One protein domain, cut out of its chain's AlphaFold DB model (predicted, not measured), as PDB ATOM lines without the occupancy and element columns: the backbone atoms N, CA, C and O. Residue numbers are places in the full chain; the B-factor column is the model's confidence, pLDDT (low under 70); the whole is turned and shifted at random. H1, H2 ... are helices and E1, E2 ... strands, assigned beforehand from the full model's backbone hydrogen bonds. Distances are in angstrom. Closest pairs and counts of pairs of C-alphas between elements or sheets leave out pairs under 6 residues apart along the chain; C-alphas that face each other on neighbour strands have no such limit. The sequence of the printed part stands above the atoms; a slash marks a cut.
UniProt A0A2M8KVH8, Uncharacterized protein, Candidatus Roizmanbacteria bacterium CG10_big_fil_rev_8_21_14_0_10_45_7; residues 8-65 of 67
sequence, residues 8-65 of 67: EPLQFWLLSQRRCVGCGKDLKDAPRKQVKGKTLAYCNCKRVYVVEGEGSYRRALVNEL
ATOM      1  N   GLU A   8     -17.785 -30.914  -9.628       54.62
ATOM      2  CA  GLU A   8     -18.729 -30.129  -8.822       54.62
ATOM      3  C   GLU A   8     -19.892 -30.929  -8.196       54.62
ATOM      4  O   GLU A   8     -20.222 -30.640  -7.040       54.62
ATOM      5  N   PRO A   9     -20.496 -31.962  -8.835       53.91
ATOM      6  CA  PRO A   9     -21.696 -32.572  -8.263       53.91
ATOM      7  C   PRO A   9     -21.393 -33.385  -7.004       53.91
ATOM      8  O   PRO A   9     -22.216 -33.419  -6.099       53.91
ATOM      9  N   LEU A  10     -20.204 -33.990  -6.885       61.06
ATOM     10  CA  LEU A  10     -19.881 -34.833  -5.730       61.06
ATOM     11  C   LEU A  10     -19.604 -34.007  -4.469       61.06
ATOM     12  O   LEU A  10     -20.046 -34.384  -3.386       61.06
ATOM     13  N   GLN A  11     -18.906 -32.870  -4.596       57.44
ATOM     14  CA  GLN A  11     -18.678 -31.994  -3.444       57.44
ATOM     15  C   GLN A  11     -20.013 -31.497  -2.887       57.44
ATOM     16  O   GLN A  11     -20.238 -31.612  -1.684       57.44
ATOM     17  N   PHE A  12     -20.914 -31.034  -3.757       65.19
ATOM     18  CA  PHE A  12     -22.242 -30.581  -3.353       65.19
ATOM     19  C   PHE A  12     -23.114 -31.727  -2.809       65.19
ATOM     20  O   PHE A  12     -23.771 -31.572  -1.782       65.19
ATOM     21  N   TRP A  13     -23.062 -32.910  -3.425       69.81
ATOM     22  CA  TRP A  13     -23.830 -34.085  -3.000       69.81
ATOM     23  C   TRP A  13     -23.409 -34.620  -1.623       69.81
ATOM     24  O   TRP A  13     -24.263 -34.913  -0.790       69.81
ATOM     25  N   LEU A  14     -22.107 -34.673  -1.325       64.50
ATOM     26  CA  LEU A  14     -21.601 -35.052   0.005       64.50
ATOM     27  C   LEU A  14     -22.043 -34.063   1.096       64.50
ATOM     28  O   LEU A  14     -22.397 -34.474   2.201       64.50
ATOM     29  N   LEU A  15     -22.055 -32.767   0.772       68.94
ATOM     30  CA  LEU A  15     -22.555 -31.714   1.661       68.94
ATOM     31  C   LEU A  15     -24.075 -31.832   1.877       68.94
ATOM     32  O   LEU A  15     -24.529 -31.686   3.011       68.94
ATOM     33  N   SER A  16     -24.834 -32.197   0.838       67.69
ATOM     34  CA  SER A  16     -26.274 -32.494   0.925       67.69
ATOM     35  C   SER A  16     -26.569 -33.688   1.847       67.69
ATOM     36  O   SER A  16     -27.499 -33.650   2.650       67.69
ATOM     37  N   GLN A  17     -25.703 -34.707   1.849       73.00
ATOM     38  CA  GLN A  17     -25.781 -35.823   2.801       73.00
ATOM     39  C   GLN A  17     -25.326 -35.484   4.222       73.00
ATOM     40  O   GLN A  17     -25.295 -36.367   5.075       73.00
ATOM     41  N   ARG A  18     -24.977 -34.223   4.510       77.50
ATOM     42  CA  ARG A  18     -24.471 -33.801   5.825       77.50
ATOM     43  C   ARG A  18     -23.185 -34.545   6.208       77.50
ATOM     44  O   ARG A  18     -22.912 -34.743   7.391       77.50
ATOM     45  N   ARG A  19     -22.391 -34.963   5.218       81.50
ATOM     46  CA  ARG A  19     -21.154 -35.728   5.401       81.50
ATOM     47  C   ARG A  19     -19.937 -34.920   5.007       81.50
ATOM     48  O   ARG A  19     -19.967 -34.017   4.171       81.50
ATOM     49  N   CYS A  20     -18.819 -35.236   5.643       83.25
ATOM     50  CA  CYS A  20     -17.590 -34.529   5.370       83.25
ATOM     51  C   CYS A  20     -17.020 -34.981   4.031       83.25
ATOM     52  O   CYS A  20     -16.637 -36.133   3.858       83.25
ATOM     53  N   VAL A  21     -16.831 -34.018   3.133       77.56
ATOM     54  CA  VAL A  21     -16.208 -34.204   1.812       77.56
ATOM     55  C   VAL A  21     -14.786 -34.800   1.879       77.56
ATOM     56  O   VAL A  21     -14.243 -35.205   0.862       77.56
ATOM     57  N   GLY A  22     -14.128 -34.785   3.045       75.44
ATOM     58  CA  GLY A  22     -12.798 -35.382   3.231       75.44
ATOM     59  C   GLY A  22     -12.831 -36.742   3.924       75.44
ATOM     60  O   GLY A  22     -12.248 -37.693   3.428       75.44
ATOM     61  N   CYS A  23     -13.491 -36.813   5.085       79.50
ATOM     62  CA  CYS A  23     -13.461 -37.980   5.974       79.50
ATOM     63  C   CYS A  23     -14.656 -38.936   5.782       79.50
ATOM     64  O   CYS A  23     -14.672 -39.997   6.395       79.50
ATOM     65  N   GLY A  24     -15.689 -38.554   5.021       75.12
ATOM     66  CA  GLY A  24     -16.934 -39.318   4.858       75.12
ATOM     67  C   GLY A  24     -17.825 -39.390   6.106       75.12
ATOM     68  O   GLY A  24     -18.988 -39.759   5.990       75.12
ATOM     69  N   LYS A  25     -17.316 -39.004   7.286       82.06
ATOM     70  CA  LYS A  25     -18.069 -38.999   8.549       82.06
ATOM     71  C   LYS A  25     -19.233 -38.013   8.522       82.06
ATOM     72  O   LYS A  25     -19.112 -36.919   7.959       82.06
ATOM     73  N   ASP A  26     -20.315 -38.388   9.190       81.19
ATOM     74  CA  ASP A  26     -21.485 -37.547   9.393       81.19
ATOM     75  C   ASP A  26     -21.128 -36.317  10.249       81.19
ATOM     76  O   ASP A  26     -20.568 -36.418  11.340       81.19
ATOM     77  N   LEU A  27     -21.445 -35.120   9.744       79.88
ATOM     78  CA  LEU A  27     -21.285 -33.855  10.474       79.88
ATOM     79  C   LEU A  27     -22.334 -33.698  11.577       79.88
ATOM     80  O   LEU A  27     -22.223 -32.788  12.397       79.88
ATOM     81  N   LYS A  28     -23.359 -34.560  11.602       76.81
ATOM     82  CA  LYS A  28     -24.404 -34.517  12.624       76.81
ATOM     83  C   LYS A  28     -23.814 -34.761  14.016       76.81
ATOM     84  O   LYS A  28     -24.143 -33.998  14.921       76.81
ATOM     85  N   ASP A  29     -22.912 -35.733  14.127       78.62
ATOM     86  CA  ASP A  29     -22.219 -36.134  15.361       78.62
ATOM     87  C   ASP A  29     -20.897 -35.385  15.585       78.62
ATOM     88  O   ASP A  29     -20.213 -35.583  16.589       78.62
ATOM     89  N   ALA A  30     -20.506 -34.516  14.649       82.69
ATOM     90  CA  ALA A  30     -19.308 -33.709  14.800       82.69
ATOM     91  C   ALA A  30     -19.497 -32.653  15.909       82.69
ATOM     92  O   ALA A  30     -20.570 -32.047  16.000       82.69
ATOM     93  N   PRO A  31     -18.459 -32.372  16.719       84.50
ATOM     94  CA  PRO A  31     -18.520 -31.343  17.749       84.50
ATOM     95  C   PRO A  31     -18.855 -29.983  17.135       84.50
ATOM     96  O   PRO A  31     -18.196 -29.531  16.190       84.50
ATOM     97  N   ARG A  32     -19.889 -29.338  17.686       86.88
ATOM     98  CA  ARG A  32     -20.383 -28.032  17.247       86.88
ATOM     99  C   ARG A  32     -19.953 -26.948  18.230       86.88
ATOM    100  O   ARG A  32     -20.079 -27.133  19.435       86.88
ATOM    101  N   LYS A  33     -19.476 -25.810  17.731       86.25
ATOM    102  CA  LYS A  33     -19.205 -24.608  18.530       86.25
ATOM    103  C   LYS A  33     -19.925 -23.420  17.924       86.25
ATOM    104  O   LYS A  33     -19.920 -23.274  16.708       86.25
ATOM    105  N   GLN A  34     -20.503 -22.557  18.748       84.25
ATOM    106  CA  GLN A  34     -20.981 -21.267  18.263       84.25
ATOM    107  C   GLN A  34     -19.836 -20.258  18.253       84.25
ATOM    108  O   GLN A  34     -19.170 -20.058  19.265       84.25
ATOM    109  N   VAL A  35     -19.613 -19.630  17.104       83.38
ATOM    110  CA  VAL A  35     -18.614 -18.578  16.905       83.38
ATOM    111  C   VAL A  35     -19.287 -17.449  16.140       83.38
ATOM    112  O   VAL A  35     -19.870 -17.685  15.085       83.38
ATOM    113  N   LYS A  36     -19.251 -16.224  16.686       78.31
ATOM    114  CA  LYS A  36     -19.843 -15.018  16.068       78.31
ATOM    115  C   LYS A  36     -21.305 -15.218  15.601       78.31
ATOM    116  O   LYS A  36     -21.687 -14.768  14.526       78.31
ATOM    117  N   GLY A  37     -22.113 -15.941  16.385       80.94
ATOM    118  CA  GLY A  37     -23.522 -16.226  16.065       80.94
ATOM    119  C   GLY A  37     -23.750 -17.318  15.009       80.94
ATOM    120  O   GLY A  37     -24.889 -17.562  14.623       80.94
ATOM    121  N   LYS A  38     -22.697 -18.001  14.550       83.69
ATOM    122  CA  LYS A  38     -22.778 -19.129  13.611       83.69
ATOM    123  C   LYS A  38     -22.382 -20.425  14.292       83.69
ATOM    124  O   LYS A  38     -21.492 -20.445  15.136       83.69
ATOM    125  N   THR A  39     -23.002 -21.530  13.895       87.25
ATOM    126  CA  THR A  39     -22.653 -22.854  14.421       87.25
ATOM    127  C   THR A  39     -21.585 -23.491  13.535       87.25
ATOM    128  O   THR A  39     -21.823 -23.742  12.361       87.25
ATOM    129  N   LEU A  40     -20.403 -23.765  14.076       87.44
ATOM    130  CA  LEU A  40     -19.293 -24.431  13.399       87.44
ATOM    131  C   LEU A  40     -19.213 -25.903  13.807       87.44
ATOM    132  O   LEU A  40     -19.103 -26.194  14.991       87.44
ATOM    133  N   ALA A  41     -19.210 -26.825  12.849       86.94
ATOM    134  CA  ALA A  41     -18.984 -28.253  13.042       86.94
ATOM    135  C   ALA A  41     -17.544 -28.634  12.656       86.94
ATOM    136  O   ALA A  41     -17.100 -28.370  11.534       86.94
ATOM    137  N   TYR A  42     -16.817 -29.289  13.560       86.19
ATOM    138  CA  TYR A  42     -15.421 -29.688  13.348       86.19
ATOM    139  C   TYR A  42     -15.336 -31.196  13.043       86.19
ATOM    140  O   TYR A  42     -15.575 -32.008  13.933       86.19
ATOM    141  N   CYS A  43     -14.970 -31.614  11.813       84.12
ATOM    142  CA  CYS A  43     -14.613 -33.031  11.587       84.12
ATOM    143  C   CYS A  43     -13.244 -33.307  12.221       84.12
ATOM    144  O   CYS A  43     -12.321 -32.496  12.161       84.12
ATOM    145  N   ASN A  44     -13.081 -34.534  12.704       81.12
ATOM    146  CA  ASN A  44     -11.811 -35.110  13.142       81.12
ATOM    147  C   ASN A  44     -10.686 -35.020  12.070       81.12
ATOM    148  O   ASN A  44      -9.507 -35.009  12.392       81.12
ATOM    149  N   CYS A  45     -11.016 -34.850  10.781       80.50
ATOM    150  CA  CYS A  45     -10.026 -34.585   9.723       80.50
ATOM    151  C   CYS A  45      -9.484 -33.145   9.682       80.50
ATOM    152  O   CYS A  45      -8.884 -32.755   8.682       80.50
ATOM    153  N   LYS A  46      -9.709 -32.348  10.736       77.62
ATOM    154  CA  LYS A  46      -9.316 -30.932  10.859       77.62
ATOM    155  C   LYS A  46     -10.076 -29.966   9.942       77.62
ATOM    156  O   LYS A  46      -9.744 -28.786   9.881       77.62
ATOM    157  N   ARG A  47     -11.106 -30.434   9.230       83.62
ATOM    158  CA  ARG A  47     -11.972 -29.573   8.408       83.62
ATOM    159  C   ARG A  47     -13.108 -29.012   9.244       83.62
ATOM    160  O   ARG A  47     -13.742 -29.749   9.998       83.62
ATOM    161  N   VAL A  48     -13.394 -27.733   9.039       85.75
ATOM    162  CA  VAL A  48     -14.460 -27.022   9.742       85.75
ATOM    163  C   VAL A  48     -15.546 -26.621   8.758       85.75
ATOM    164  O   VAL A  48     -15.274 -26.226   7.619       85.75
ATOM    165  N   TYR A  49     -16.786 -26.745   9.202       86.25
ATOM    166  CA  TYR A  49     -17.976 -26.454   8.423       86.25
ATOM    167  C   TYR A  49     -18.863 -25.494   9.196       86.25
ATOM    168  O   TYR A  49     -18.999 -25.629  10.402       86.25
ATOM    169  N   VAL A  50     -19.475 -24.536   8.515       86.06
ATOM    170  CA  VAL A  50     -20.499 -23.665   9.091       86.06
ATOM    171  C   VAL A  50     -21.855 -24.297   8.808       86.06
ATOM    172  O   VAL A  50     -22.151 -24.664   7.669       86.06
ATOM    173  N   VAL A  51     -22.668 -24.416   9.846       84.88
ATOM    174  CA  VAL A  51     -24.069 -24.817   9.797       84.88
ATOM    175  C   VAL A  51     -24.895 -23.536   9.738       84.88
ATOM    176  O   VAL A  51     -24.921 -22.774  10.704       84.88
ATOM    177  N   GLU A  52     -25.523 -23.281   8.591       76.06
ATOM    178  CA  GLU A  52     -26.415 -22.122   8.406       76.06
ATOM    179  C   GLU A  52     -27.890 -22.466   8.674       76.06
ATOM    180  O   GLU A  52     -28.694 -21.565   8.877       76.06
ATOM    181  N   GLY A  53     -28.248 -23.755   8.730       73.81
ATOM    182  CA  GLY A  53     -29.609 -24.224   9.019       73.81
ATOM    183  C   GLY A  53     -29.709 -25.751   9.117       73.81
ATOM    184  O   GLY A  53     -28.689 -26.448   9.120       73.81
ATOM    185  N   GLU A  54     -30.928 -26.296   9.178       65.94
ATOM    186  CA  GLU A  54     -31.192 -27.743   9.277       65.94
ATOM    187  C   GLU A  54     -30.864 -28.509   7.983       65.94
ATOM    188  O   GLU A  54     -31.725 -28.945   7.226       65.94
ATOM    189  N   GLY A  55     -29.575 -28.734   7.738       66.50
ATOM    190  CA  GLY A  55     -29.092 -29.528   6.605       66.50
ATOM    191  C   GLY A  55     -28.208 -28.768   5.630       66.50
ATOM    192  O   GLY A  55     -27.556 -29.404   4.809       66.50
ATOM    193  N   SER A  56     -28.120 -27.448   5.772       73.69
ATOM    194  CA  SER A  56     -27.217 -26.617   4.981       73.69
ATOM    195  C   SER A  56     -25.874 -26.495   5.689       73.69
ATOM    196  O   SER A  56     -25.706 -25.726   6.639       73.69
ATOM    197  N   TYR A  57     -24.915 -27.284   5.212       80.06
ATOM    198  CA  TYR A  57     -23.520 -27.215   5.625       80.06
ATOM    199  C   TYR A  57     -22.728 -26.517   4.528       80.06
ATOM    200  O   TYR A  57     -22.857 -26.849   3.353       80.06
ATOM    201  N   ARG A  58     -21.862 -25.581   4.906       80.62
ATOM    202  CA  ARG A  58     -20.866 -24.981   4.009       80.62
ATOM    203  C   ARG A  58     -19.480 -25.111   4.617       80.62
ATOM    204  O   ARG A  58     -19.347 -25.244   5.831       80.62
ATOM    205  N   ARG A  59     -18.420 -25.083   3.806       81.19
ATOM    206  CA  ARG A  59     -17.056 -25.013   4.360       81.19
ATOM    207  C   ARG A  59     -16.883 -23.694   5.110       81.19
ATOM    208  O   ARG A  59     -17.296 -22.651   4.610       81.19
ATOM    209  N   ALA A  60     -16.283 -23.753   6.296       82.25
ATOM    210  CA  ALA A  60     -15.917 -22.543   7.014       82.25
ATOM    211  C   ALA A  60     -14.838 -21.794   6.224       82.25
ATOM    212  O   ALA A  60     -13.863 -22.394   5.766       82.25
ATOM    213  N   LEU A  61     -15.027 -20.488   6.053       76.06
ATOM    214  CA  LEU A  61     -13.985 -19.611   5.531       76.06
ATOM    215  C   LEU A  61     -12.943 -19.392   6.631       76.06
ATOM    216  O   LEU A  61     -13.285 -19.355   7.810       76.06
ATOM    217  N   VAL A  62     -11.676 -19.205   6.253       70.81
ATOM    218  CA  VAL A  62     -10.581 -18.950   7.212       70.81
ATOM    219  C   VAL A  62     -10.888 -17.731   8.092       70.81
ATOM    220  O   VAL A  62     -10.602 -17.743   9.283       70.81
ATOM    221  N   ASN A  63     -11.579 -16.732   7.538       67.75
ATOM    222  CA  ASN A  63     -12.023 -15.532   8.250       67.75
ATOM    223  C   ASN A  63     -13.013 -15.811   9.405       67.75
ATOM    224  O   ASN A  63     -13.137 -15.015  10.328       67.75
ATOM    225  N   GLU A  64     -13.724 -16.940   9.365       64.06
ATOM    226  CA  GLU A  64     -14.634 -17.380  10.436       64.06
ATOM    227  C   GLU A  64     -13.911 -18.215  11.504       64.06
ATOM    228  O   GLU A  64     -14.445 -18.428  12.588       64.06
ATOM    229  N   LEU A  65     -12.703 -18.702  11.193       64.81
ATOM    230  CA  LEU A  65     -11.825 -19.425  12.119       64.81
ATOM    231  C   LEU A  65     -10.840 -18.490  12.826       64.81
ATOM    232  O   LEU A  65     -10.356 -18.826  13.904       64.81
TER     233      LEU A  65
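What this domain is: This is residues 8 to 65 of the 67 residues of an uncharacterized protein of Candidatus Roizmanbacteria bacterium CG10_big_fil_rev_8_21_14_0_10_45_7 (UniProt A0A2M8KVH8). A small, twisted sheet of four strands stands with a helix, H1, beyond its E4 edge, and a long stretch without a named element, residues 17 to 31, leads from H1 back to E1 at the opposite edge. A short helix, H2, ends the printed part near E3; both helices only graze the sheet. The printed part has 58 residues with two named helices and four named strands, in the order H1, E1, E2, E3, E4, H2; the class is mixed, helices and strands, and the sheet's order is E1, E2, E3, E4, antiparallel throughout. The whole is compact, with a radius of gyration of the C-alphas of 10.4 A, and its C-alphas span 30 by 21 by 19 A.

How they stand to each other: H1, residues 8 to 16, only grazes the sheet, with its residues 12 to 16. Its closest C-alphas to E4, residues 57 to 59, are those of Leu 15 and Tyr 57, 6.1 A apart. E1, residues 32 to 35, and E2, residues 38 to 42, form a hairpin at 139 degrees, with N 33 and O 40 2.8 A apart. E2 and E3, residues 48 to 51, form the next hairpin at 142 degrees, with N 41 and O 49 2.7 A apart. E3 and E4 form the third at 143 degrees, with N 50 and O 58 2.8 A apart. The four strands make a meander, each the antiparallel neighbour of the one before; E1 and E4 are edge strands and stay apart. The sheet is only just strongly twisted, its C-alphas up to 4.0 A off the best plane. H2, residues 62 to 65, only grazes the sheet and is near E3; H1 and H2 are apart. In H1 every O i to N i+4 pair is within hydrogen-bond range; H2 is too short for such a pair, and its one O i to N i+3 pair is within range.

Where its parts are: H1 begins at C-alpha 8, (-18.729, -30.129, -8.822), and is 12.6 A long. E1 begins at C-alpha 32, (-20.383, -28.032, 17.247), and measures 9.6 A. E2 is 12.9 A long, E3 9.9 A and E4 6.9 A. H2, 5.1 A long, ends at C-alpha 65, (-11.825, -19.425, 12.119).

The domain as a whole: The two C-alphas farthest apart are those of Pro 9 and Lys 36, at 30.1 A. The printed part has no cut. The link from H1 to E1 is long, with 15 residues; the other links are tight. The mean pLDDT of the printed part is 76.8, with residues 8 to 16, 54 to 55 and 63 to 65 under 70.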